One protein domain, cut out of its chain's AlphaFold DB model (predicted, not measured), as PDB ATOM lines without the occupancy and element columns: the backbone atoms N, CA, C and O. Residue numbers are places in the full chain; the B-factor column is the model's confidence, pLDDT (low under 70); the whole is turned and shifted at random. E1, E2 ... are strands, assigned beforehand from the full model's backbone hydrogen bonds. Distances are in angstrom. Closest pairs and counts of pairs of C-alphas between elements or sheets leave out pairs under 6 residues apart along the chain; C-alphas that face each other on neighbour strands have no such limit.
ATOM      1  N   ASN A 335      44.422 -21.870  38.226       94.88
ATOM      2  CA  ASN A 335      44.399 -23.141  38.947       94.88
ATOM      3  C   ASN A 335      42.959 -23.661  39.106       94.88
ATOM      4  O   ASN A 335      42.699 -24.853  38.958       94.88
ATOM      5  N   GLY A 336      41.996 -22.764  39.344       92.81
ATOM      6  CA  GLY A 336      40.573 -23.108  39.347       92.81
ATOM      7  C   GLY A 336      39.708 -22.181  40.194       92.81
ATOM      8  O   GLY A 336      40.177 -21.196  40.761       92.81
ATOM      9  N   MET A 337      38.421 -22.510  40.286       91.88
ATOM     10  CA  MET A 337      37.481 -21.834  41.179       91.88
ATOM     11  C   MET A 337      37.607 -22.405  42.598       91.88
ATOM     12  O   MET A 337      37.554 -23.620  42.791       91.88
ATOM     13  N   VAL A 338      37.747 -21.536  43.598       90.38
ATOM     14  CA  VAL A 338      37.795 -21.909  45.017       90.38
ATOM     15  C   VAL A 338      36.405 -21.727  45.599       90.38
ATOM     16  O   VAL A 338      35.930 -20.605  45.765       90.38
ATOM     17  N   THR A 339      35.725 -22.829  45.891       74.81
ATOM     18  CA  THR A 339      34.314 -22.773  46.266       74.81
ATOM     19  C   THR A 339      34.120 -22.217  47.680       74.81
ATOM     20  O   THR A 339      34.579 -22.843  48.638       74.81
ATOM     21  N   PRO A 340      33.384 -21.102  47.865       65.50
ATOM     22  CA  PRO A 340      33.137 -20.544  49.199       65.50
ATOM     23  C   PRO A 340      32.202 -21.389  50.073       65.50
ATOM     24  O   PRO A 340      32.121 -21.167  51.277       65.50
ATOM     25  N   SER A 341      31.501 -22.369  49.495       59.00
ATOM     26  CA  SER A 341      30.653 -23.312  50.225       59.00
ATOM     27  C   SER A 341      30.600 -24.685  49.548       59.00
ATOM     28  O   SER A 341      30.840 -24.836  48.351       59.00
ATOM     29  N   HIS A 342      30.302 -25.726  50.325       47.44
ATOM     30  CA  HIS A 342      30.079 -27.071  49.800       47.44
ATOM     31  C   HIS A 342      28.646 -27.157  49.249       47.44
ATOM     32  O   HIS A 342      27.696 -26.952  49.999       47.44
ATOM     33  N   ASN A 343      28.508 -27.466  47.954       51.47
ATOM     34  CA  ASN A 343      27.261 -27.543  47.175       51.47
ATOM     35  C   ASN A 343      26.551 -26.203  46.932       51.47
ATOM     36  O   ASN A 343      25.613 -25.841  47.641       51.47
ATOM     37  N   PHE A 344      26.926 -25.526  45.849       66.81
ATOM     38  CA  PHE A 344      26.092 -24.493  45.242       66.81
ATOM     39  C   PHE A 344      25.762 -24.919  43.805       66.81
ATOM     40  O   PHE A 344      26.652 -25.151  42.992       66.81
ATOM     41  N   THR A 345      24.477 -25.101  43.511       78.38
ATOM     42  CA  THR A 345      23.999 -25.259  42.132       78.38
ATOM     43  C   THR A 345      23.769 -23.864  41.589       78.38
ATOM     44  O   THR A 345      22.962 -23.137  42.162       78.38
ATOM     45  N   LEU A 346      24.455 -23.478  40.517       84.19
ATOM     46  CA  LEU A 346      24.223 -22.192  39.867       84.19
ATOM     47  C   LEU A 346      22.863 -22.179  39.158       84.19
ATOM     48  O   LEU A 346      22.501 -23.131  38.468       84.19
ATOM     49  N   THR A 347      22.113 -21.096  39.331       84.12
ATOM     50  CA  THR A 347      20.868 -20.798  38.617       84.12
ATOM     51  C   THR A 347      20.844 -19.319  38.234       84.12
ATOM     52  O   THR A 347      21.509 -18.500  38.873       84.12
ATOM     53  N   ASN A 348      20.042 -18.952  37.229       82.00
ATOM     54  CA  ASN A 348      19.865 -17.544  36.846       82.00
ATOM     55  C   ASN A 348      19.435 -16.670  38.041       82.00
ATOM     56  O   ASN A 348      19.799 -15.502  38.122       82.00
ATOM     57  N   GLU A 349      18.691 -17.241  38.992       84.44
ATOM     58  CA  GLU A 349      18.190 -16.535  40.175       84.44
ATOM     59  C   GLU A 349      19.266 -16.303  41.245       84.44
ATOM     60  O   GLU A 349      19.211 -15.299  41.956       84.44
ATOM     61  N   ASN A 350      20.235 -17.217  41.393       86.62
ATOM     62  CA  ASN A 350      21.206 -17.154  42.490       86.62
ATOM     63  C   ASN A 350      22.587 -16.625  42.091       86.62
ATOM     64  O   ASN A 350      23.306 -16.140  42.968       86.62
ATOM     65  N   ILE A 351      22.945 -16.656  40.804       87.50
ATOM     66  CA  ILE A 351      24.206 -16.097  40.303       87.50
ATOM     67  C   ILE A 351      24.437 -14.665  40.784       87.50
ATOM     68  O   ILE A 351      25.522 -14.407  41.313       87.50
ATOM     69  N   PRO A 352      23.447 -13.753  40.706       86.81
ATOM     70  CA  PRO A 352      23.663 -12.369  41.112       86.81
ATOM     71  C   PRO A 352      24.082 -12.209  42.583       86.81
ATOM     72  O   PRO A 352      24.695 -11.210  42.944       86.81
ATOM     73  N   TYR A 353      23.771 -13.192  43.432       87.00
ATOM     74  CA  TYR A 353      24.041 -13.171  44.872       87.00
ATOM     75  C   TYR A 353      25.122 -14.168  45.300       87.00
ATOM     76  O   TYR A 353      25.391 -14.309  46.497       87.00
ATOM     77  N   THR A 354      25.742 -14.865  44.351       89.25
ATOM     78  CA  THR A 354      26.745 -15.891  44.628       89.25
ATOM     79  C   THR A 354      28.121 -15.264  44.839       89.25
ATOM     80  O   THR A 354      28.515 -14.322  44.156       89.25
ATOM     81  N   ASN A 355      28.862 -15.784  45.819       92.06
ATOM     82  CA  ASN A 355      30.262 -15.433  46.025       92.06
ATOM     83  C   ASN A 355      31.126 -16.245  45.059       92.06
ATOM     84  O   ASN A 355      31.046 -17.473  45.047       92.06
ATOM     85  N   PHE A 356      31.985 -15.567  44.311       93.06
ATOM     86  CA  PHE A 356      32.932 -16.183  43.392       93.06
ATOM     87  C   PHE A 356      34.357 -15.947  43.876       93.06
ATOM     88  O   PHE A 356      34.682 -14.860  44.361       93.06
ATOM     89  N   ALA A 357      35.203 -16.967  43.746       95.00
ATOM     90  CA  ALA A 357      36.630 -16.857  43.997       95.00
ATOM     91  C   ALA A 357      37.417 -17.755  43.031       95.00
ATOM     92  O   ALA A 357      37.068 -18.919  42.848       95.00
ATOM     93  N   PHE A 358      38.476 -17.224  42.424       96.12
ATOM     94  CA  PHE A 358      39.300 -17.902  41.425       96.12
ATOM     95  C   PHE A 358      40.775 -17.772  41.790       96.12
ATOM     96  O   PHE A 358      41.271 -16.671  42.037       96.12
ATOM     97  N   GLU A 359      41.465 -18.906  41.835       96.94
ATOM     98  CA  GLU A 359      42.888 -18.984  42.125       96.94
ATOM     99  C   GLU A 359      43.695 -19.027  40.830       96.94
ATOM    100  O   GLU A 359      43.449 -19.856  39.952       96.94
ATOM    101  N   TYR A 360      44.708 -18.175  40.766       98.00
ATOM    102  CA  TYR A 360      45.785 -18.234  39.793       98.00
ATOM    103  C   TYR A 360      47.097 -18.556  40.496       98.00
ATOM    104  O   TYR A 360      47.344 -18.078  41.603       98.00
ATOM    105  N   GLU A 361      47.959 -19.307  39.824       97.31
ATOM    106  CA  GLU A 361      49.285 -19.690  40.307       97.31
ATOM    107  C   GLU A 361      50.327 -19.419  39.212       97.31
ATOM    108  O   GLU A 361      50.018 -19.476  38.019       97.31
ATOM    109  N   ASN A 362      51.552 -19.058  39.595       96.38
ATOM    110  CA  ASN A 362      52.673 -18.924  38.664       96.38
ATOM    111  C   ASN A 362      53.688 -20.068  38.843       96.38
ATOM    112  O   ASN A 362      53.602 -20.852  39.784       96.38
ATOM    113  N   ASP A 363      54.677 -20.153  37.950       93.44
ATOM    114  CA  ASP A 363      55.687 -21.228  37.969       93.44
ATOM    115  C   ASP A 363      56.579 -21.221  39.235       93.44
ATOM    116  O   ASP A 363      57.260 -22.204  39.522       93.44
ATOM    117  N   GLU A 364      56.580 -20.122  39.995       94.50
ATOM    118  CA  GLU A 364      57.311 -19.958  41.260       94.50
ATOM    119  C   GLU A 364      56.467 -20.367  42.485       94.50
ATOM    120  O   GLU A 364      56.962 -20.348  43.612       94.50
ATOM    121  N   GLY A 365      55.202 -20.754  42.280       93.38
ATOM    122  CA  GLY A 365      54.259 -21.139  43.333       93.38
ATOM    123  C   GLY A 365      53.571 -19.964  44.035       93.38
ATOM    124  O   GLY A 365      52.857 -20.176  45.016       93.38
ATOM    125  N   HIS A 366      53.756 -18.728  43.556       95.69
ATOM    126  CA  HIS A 366      53.001 -17.576  44.049       95.69
ATOM    127  C   HIS A 366      51.552 -17.673  43.596       95.69
ATOM    128  O   HIS A 366      51.278 -17.964  42.428       95.69
ATOM    129  N   LYS A 367      50.621 -17.361  44.501       96.44
ATOM    130  CA  LYS A 367      49.185 -17.485  44.229       96.44
ATOM    131  C   LYS A 367      48.473 -16.149  44.336       96.44
ATOM    132  O   LYS A 367      48.807 -15.321  45.181       96.44
ATOM    133  N   LYS A 368      47.462 -15.965  43.491       97.44
ATOM    134  CA  LYS A 368      46.513 -14.852  43.552       97.44
ATOM    135  C   LYS A 368      45.104 -15.402  43.637       97.44
ATOM    136  O   LYS A 368      44.704 -16.196  42.793       97.44
ATOM    137  N   LEU A 369      44.347 -14.946  44.624       97.12
ATOM    138  CA  LEU A 369      42.928 -15.234  44.750       97.12
ATOM    139  C   LEU A 369      42.127 -13.992  44.375       97.12
ATOM    140  O   LEU A 369      42.111 -13.014  45.123       97.12
ATOM    141  N   PHE A 370      41.439 -14.053  43.241       97.00
ATOM    142  CA  PHE A 370      40.470 -13.044  42.822       97.00
ATOM    143  C   PHE A 370      39.103 -13.406  43.380       97.00
ATOM    144  O   PHE A 370      38.687 -14.550  43.232       97.00
ATOM    145  N   TYR A 371      38.392 -12.471  44.007       95.62
ATOM    146  CA  TYR A 371      37.086 -12.756  44.600       95.62
ATOM    147  C   TYR A 371      36.130 -11.561  44.564       95.62
ATOM    148  O   TYR A 371      36.553 -10.404  44.658       95.62
ATOM    149  N   TRP A 372      34.835 -11.848  44.415       94.94
ATOM    150  CA  TRP A 372      33.758 -10.854  44.309       94.94
ATOM    151  C   TRP A 372      32.368 -11.495  44.483       94.94
ATOM    152  O   TRP A 372      32.226 -12.716  44.541       94.94
ATOM    153  N   ASN A 373      31.331 -10.665  44.568       92.94
ATOM    154  CA  ASN A 373      29.929 -11.077  44.469       92.94
ATOM    155  C   ASN A 373      29.192 -10.069  43.575       92.94
ATOM    156  O   ASN A 373      29.271  -8.886  43.899       92.94
ATOM    157  N   PRO A 374      28.500 -10.481  42.494       89.25
ATOM    158  CA  PRO A 374      27.982  -9.554  41.489       89.25
ATOM    159  C   PRO A 374      27.120  -8.425  42.067       89.25
ATOM    160  O   PRO A 374      27.384  -7.266  41.765       89.25
ATOM    161  N   PHE A 375      26.153  -8.738  42.941       85.25
ATOM    162  CA  PHE A 375      25.292  -7.752  43.623       85.25
ATOM    163  C   PHE A 375      25.408  -7.768  45.150       85.25
ATOM    164  O   PHE A 375      24.865  -6.905  45.842       85.25
ATOM    165  N   GLY A 376      26.078  -8.769  45.706       72.44
ATOM    166  CA  GLY A 376      26.178  -8.970  47.139       72.44
ATOM    167  C   GLY A 376      27.185  -8.042  47.803       72.44
ATOM    168  O   GLY A 376      28.222  -7.675  47.254       72.44
ATOM    169  N   ASN A 377      26.878  -7.714  49.053       83.94
ATOM    170  CA  ASN A 377      27.781  -7.056  49.980       83.94
ATOM    171  C   ASN A 377      27.771  -7.854  51.286       83.94
ATOM    172  O   ASN A 377      26.973  -7.586  52.186       83.94
ATOM    173  N   ASN A 378      28.568  -8.921  51.343       89.25
ATOM    174  CA  ASN A 378      28.524  -9.888  52.439       89.25
ATOM    175  C   ASN A 378      29.928 -10.276  52.913       89.25
ATOM    176  O   ASN A 378      30.932  -9.953  52.283       89.25
ATOM    177  N   THR A 379      30.002 -10.958  54.051       91.44
ATOM    178  CA  THR A 379      31.246 -11.552  54.542       91.44
ATOM    179  C   THR A 379      31.056 -13.052  54.642       91.44
ATOM    180  O   THR A 379      30.083 -13.507  55.240       91.44
ATOM    181  N   SER A 380      31.967 -13.820  54.052       90.25
ATOM    182  CA  SER A 380      31.947 -15.284  54.087       90.25
ATOM    183  C   SER A 380      33.335 -15.832  54.387       90.25
ATOM    184  O   SER A 380      34.345 -15.248  53.991       90.25
ATOM    185  N   SER A 381      33.372 -16.951  55.108       89.56
ATOM    186  CA  SER A 381      34.613 -17.679  55.358       89.56
ATOM    187  C   SER A 381      34.987 -18.489  54.118       89.56
ATOM    188  O   SER A 381      34.139 -19.190  53.574       89.56
ATOM    189  N   LEU A 382      36.245 -18.412  53.695       90.44
ATOM    190  CA  LEU A 382      36.812 -19.204  52.608       90.44
ATOM    191  C   LEU A 382      38.072 -19.904  53.118       90.44
ATOM    192  O   LEU A 382      38.964 -19.249  53.662       90.44
ATOM    193  N   ASN A 383      38.158 -21.221  52.926       89.19
ATOM    194  CA  ASN A 383      39.411 -21.939  53.129       89.19
ATOM    195  C   ASN A 383      40.239 -21.859  51.844       89.19
ATOM    196  O   ASN A 383      39.800 -22.321  50.793       89.19
ATOM    197  N   TRP A 384      41.417 -21.257  51.934       92.56
ATOM    198  CA  TRP A 384      42.329 -21.086  50.816       92.56
ATOM    199  C   TRP A 384      43.768 -21.201  51.317       92.56
ATOM    200  O   TRP A 384      44.092 -20.690  52.385       92.56
ATOM    201  N   ASN A 385      44.629 -21.912  50.585       88.62
ATOM    202  CA  ASN A 385      46.033 -22.126  50.961       88.62
ATOM    203  C   ASN A 385      46.236 -22.593  52.427       88.62
ATOM    204  O   ASN A 385      47.085 -22.084  53.158       88.62
ATOM    205  N   ASN A 386      45.415 -23.548  52.884       87.56
ATOM    206  CA  ASN A 386      45.400 -24.072  54.261       87.56
ATOM    207  C   ASN A 386      45.117 -23.026  55.361       87.56
ATOM    208  O   ASN A 386      45.374 -23.280  56.540       87.56
ATOM    209  N   GLN A 387      44.566 -21.865  55.005       89.06
ATOM    210  CA  GLN A 387      44.149 -20.813  55.928       89.06
ATOM    211  C   GLN A 387      42.660 -20.509  55.747       89.06
ATOM    212  O   GLN A 387      42.108 -20.626  54.656       89.06
ATOM    213  N   ASN A 388      41.992 -20.117  56.832       91.31
ATOM    214  CA  ASN A 388      40.611 -19.646  56.778       91.31
ATOM    215  C   ASN A 388      40.606 -18.118  56.742       91.31
ATOM    216  O   ASN A 388      41.050 -17.472  57.694       91.31
ATOM    217  N   TYR A 389      40.067 -17.550  55.669       91.94
ATOM    218  CA  TYR A 389      39.917 -16.113  55.492       91.94
ATOM    219  C   TYR A 389      38.461 -15.703  55.681       91.94
ATOM    220  O   TYR A 389      37.569 -16.291  55.080       91.94
ATOM    221  N   ASN A 390      38.217 -14.643  56.452       92.88
ATOM    222  CA  ASN A 390      36.915 -13.973  56.483       92.88
ATOM    223  C   ASN A 390      36.907 -12.872  55.423       92.88
ATOM    224  O   ASN A 390      37.359 -11.753  55.671       92.88
ATOM    225  N   LEU A 391      36.436 -13.210  54.225       93.38
ATOM    226  CA  LEU A 391      36.480 -12.328  53.067       93.38
ATOM    227  C   LEU A 391      35.200 -11.512  52.960       93.38
ATOM    228  O   LEU A 391      34.097 -12.048  53.038       93.38
ATOM    229  N   HIS A 392      35.359 -10.207  52.753       94.44
ATOM    230  CA  HIS A 392      34.254  -9.300  52.480       94.44
ATOM    231  C   HIS A 392      34.040  -9.171  50.967       94.44
ATOM    232  O   HIS A 392      34.807  -8.476  50.288       94.44
ATOM    233  N   PHE A 393      33.020  -9.847  50.449       93.38
ATOM    234  CA  PHE A 393      32.658  -9.869  49.039       93.38
ATOM    235  C   PHE A 393      31.815  -8.647  48.675       93.38
ATOM    236  O   PHE A 393      30.886  -8.275  49.391       93.38
ATOM    237  N   THR A 394      32.166  -8.035  47.549       92.25
ATOM    238  CA  THR A 394      31.489  -6.882  46.946       92.25
ATOM    239  C   THR A 394      31.426  -7.081  45.436       92.25
ATOM    240  O   THR A 394      32.177  -7.903  44.913       92.25
ATOM    241  N   GLN A 395      30.658  -6.249  44.734       87.56
ATOM    242  CA  GLN A 395      30.657  -6.166  43.263       87.56
ATOM    243  C   GLN A 395      32.033  -5.862  42.643       87.56
ATOM    244  O   GLN A 395      32.298  -6.210  41.498       87.56
ATOM    245  N   HIS A 396      32.928  -5.228  43.406       89.81
ATOM    246  CA  HIS A 396      34.288  -4.928  42.966       89.81
ATOM    247  C   HIS A 396      35.206  -6.140  43.132       89.81
ATOM    248  O   HIS A 396      35.211  -6.766  44.198       89.81
ATOM    249  N   VAL A 397      36.027  -6.410  42.113       92.06
ATOM    250  CA  VAL A 397      37.034  -7.473  42.159       92.06
ATOM    251  C   VAL A 397      38.088  -7.129  43.203       92.06
ATOM    252  O   VAL A 397      38.708  -6.063  43.166       92.06
ATOM    253  N   LYS A 398      38.303  -8.049  44.142       94.38
ATOM    254  CA  LYS A 398      39.361  -7.969  45.149       94.38
ATOM    255  C   LYS A 398      40.372  -9.082  44.931       94.38
ATOM    256  O   LYS A 398      40.038 -10.123  44.371       94.38
ATOM    257  N   VAL A 399      41.602  -8.847  45.380       95.69
ATOM    258  CA  VAL A 399      42.723  -9.774  45.202       95.69
ATOM    259  C   VAL A 399      43.449  -9.955  46.526       95.69
ATOM    260  O   VAL A 399      43.709  -8.975  47.226       95.69
ATOM    261  N   ILE A 400      43.778 -11.201  46.859       95.31
ATOM    262  CA  ILE A 400      44.746 -11.549  47.905       95.31
ATOM    263  C   ILE A 400      45.882 -12.315  47.240       95.31
ATOM    264  O   ILE A 400      45.639 -13.156  46.379       95.31
ATOM    265  N   GLU A 401      47.109 -12.015  47.638       94.19
ATOM    266  CA  GLU A 401      48.315 -12.677  47.142       94.19
ATOM    267  C   GLU A 401      48.984 -13.438  48.298       94.19
ATOM    268  O   GLU A 401      48.890 -12.998  49.451       94.19
ATOM    269  N   SER A 402      49.621 -14.575  48.005       85.19
ATOM    270  CA  SER A 402      50.368 -15.387  48.984       85.19
ATOM    271  C   SER A 402      51.794 -15.680  48.557       85.19
ATOM    272  O   SER A 402      51.974 -16.000  47.355       85.19
TER     273      SER A 402
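AT A GLANCE: This is residues 335 to 402 of the 402 residues of an uncharacterized protein of Lactobacillus aviarius subsp. araffinosus DSM 20653 (UniProt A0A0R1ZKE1). A four-strand antiparallel sheet forms a wall, and the hairpin of E4 and E5 folds partly over one face of it, slantwise and close to the sheet near Trp 372 and Phe 393. A long link, residues 338 to 355, loops out from the sheet toward one end of the long axis, while the turn between E2 and E3 makes the other end. The printed part has 68 residues with six named strands, E1 to E6 in order along the chain, and no named helix. The large sheet has the order E1 - E2 - E3 - E6, the small sheet E4 - E5 is antiparallel too, and the class is all strand. The whole is compact, with a radius of gyration of the C-alphas of 12.1 A, yet elongated, with spans of 39 by 20 by 18 A.

IN THESE COORDINATES: In the larger sheet, E2 is residues 356 to 362, 20.5 A long, and E3 is residues 367 to 372, 16.8 A long. Its edge strands are E1, residues 335 to 337, 7.4 A, and E6, residues 398 to 401, 10.3 A. E4 is residues 378 to 384, 17.8 A, and E5 is residues 387 to 393, 17.3 A. E1 begins at C-alpha 335 (44.399, -23.141, 38.947), E4 begins at C-alpha 378 (28.524, -9.888, 52.439), and E6 ends at C-alpha 401 (48.315, -12.677, 47.142).

HOW THE PARTS SIT: E1, E2 and E3 form a meander, each strand the antiparallel neighbour of the one before. E2 and E3, a hairpin, run at 162 degrees, with N 358 and O 370 at 2.8 A, within hydrogen-bond range. E1 and E2 are a hairpin too, at 176 degrees, with N 359 and O 336 at 2.8 A. E3 and E6 are antiparallel at 163 degrees, with N 369 and O 400 at 2.8 A. The hairpin of E4 and E5 runs at 152 degrees, with N 393 and O 378 at 2.8 A. The closest C-alphas of E3 and E5 are those of Trp 372 and Phe 393, 5.0 A apart. E3 and E4 are only just apart, at 8.4 A, and so are E2 and E5, at 8.5 A. E5 and E6 meet only through their link.

THE WHOLE: The two C-alphas farthest apart, those of Glu 349 and Glu 364, are 39.3 A from each other. The printed part has no cut and ends at Ser 402, the chain's last residue. The link from E1 to E2 is long, with 18 residues; the other four links are tight. The mean pLDDT of the printed part is 88.4, and residues 340 to 344 are under 70.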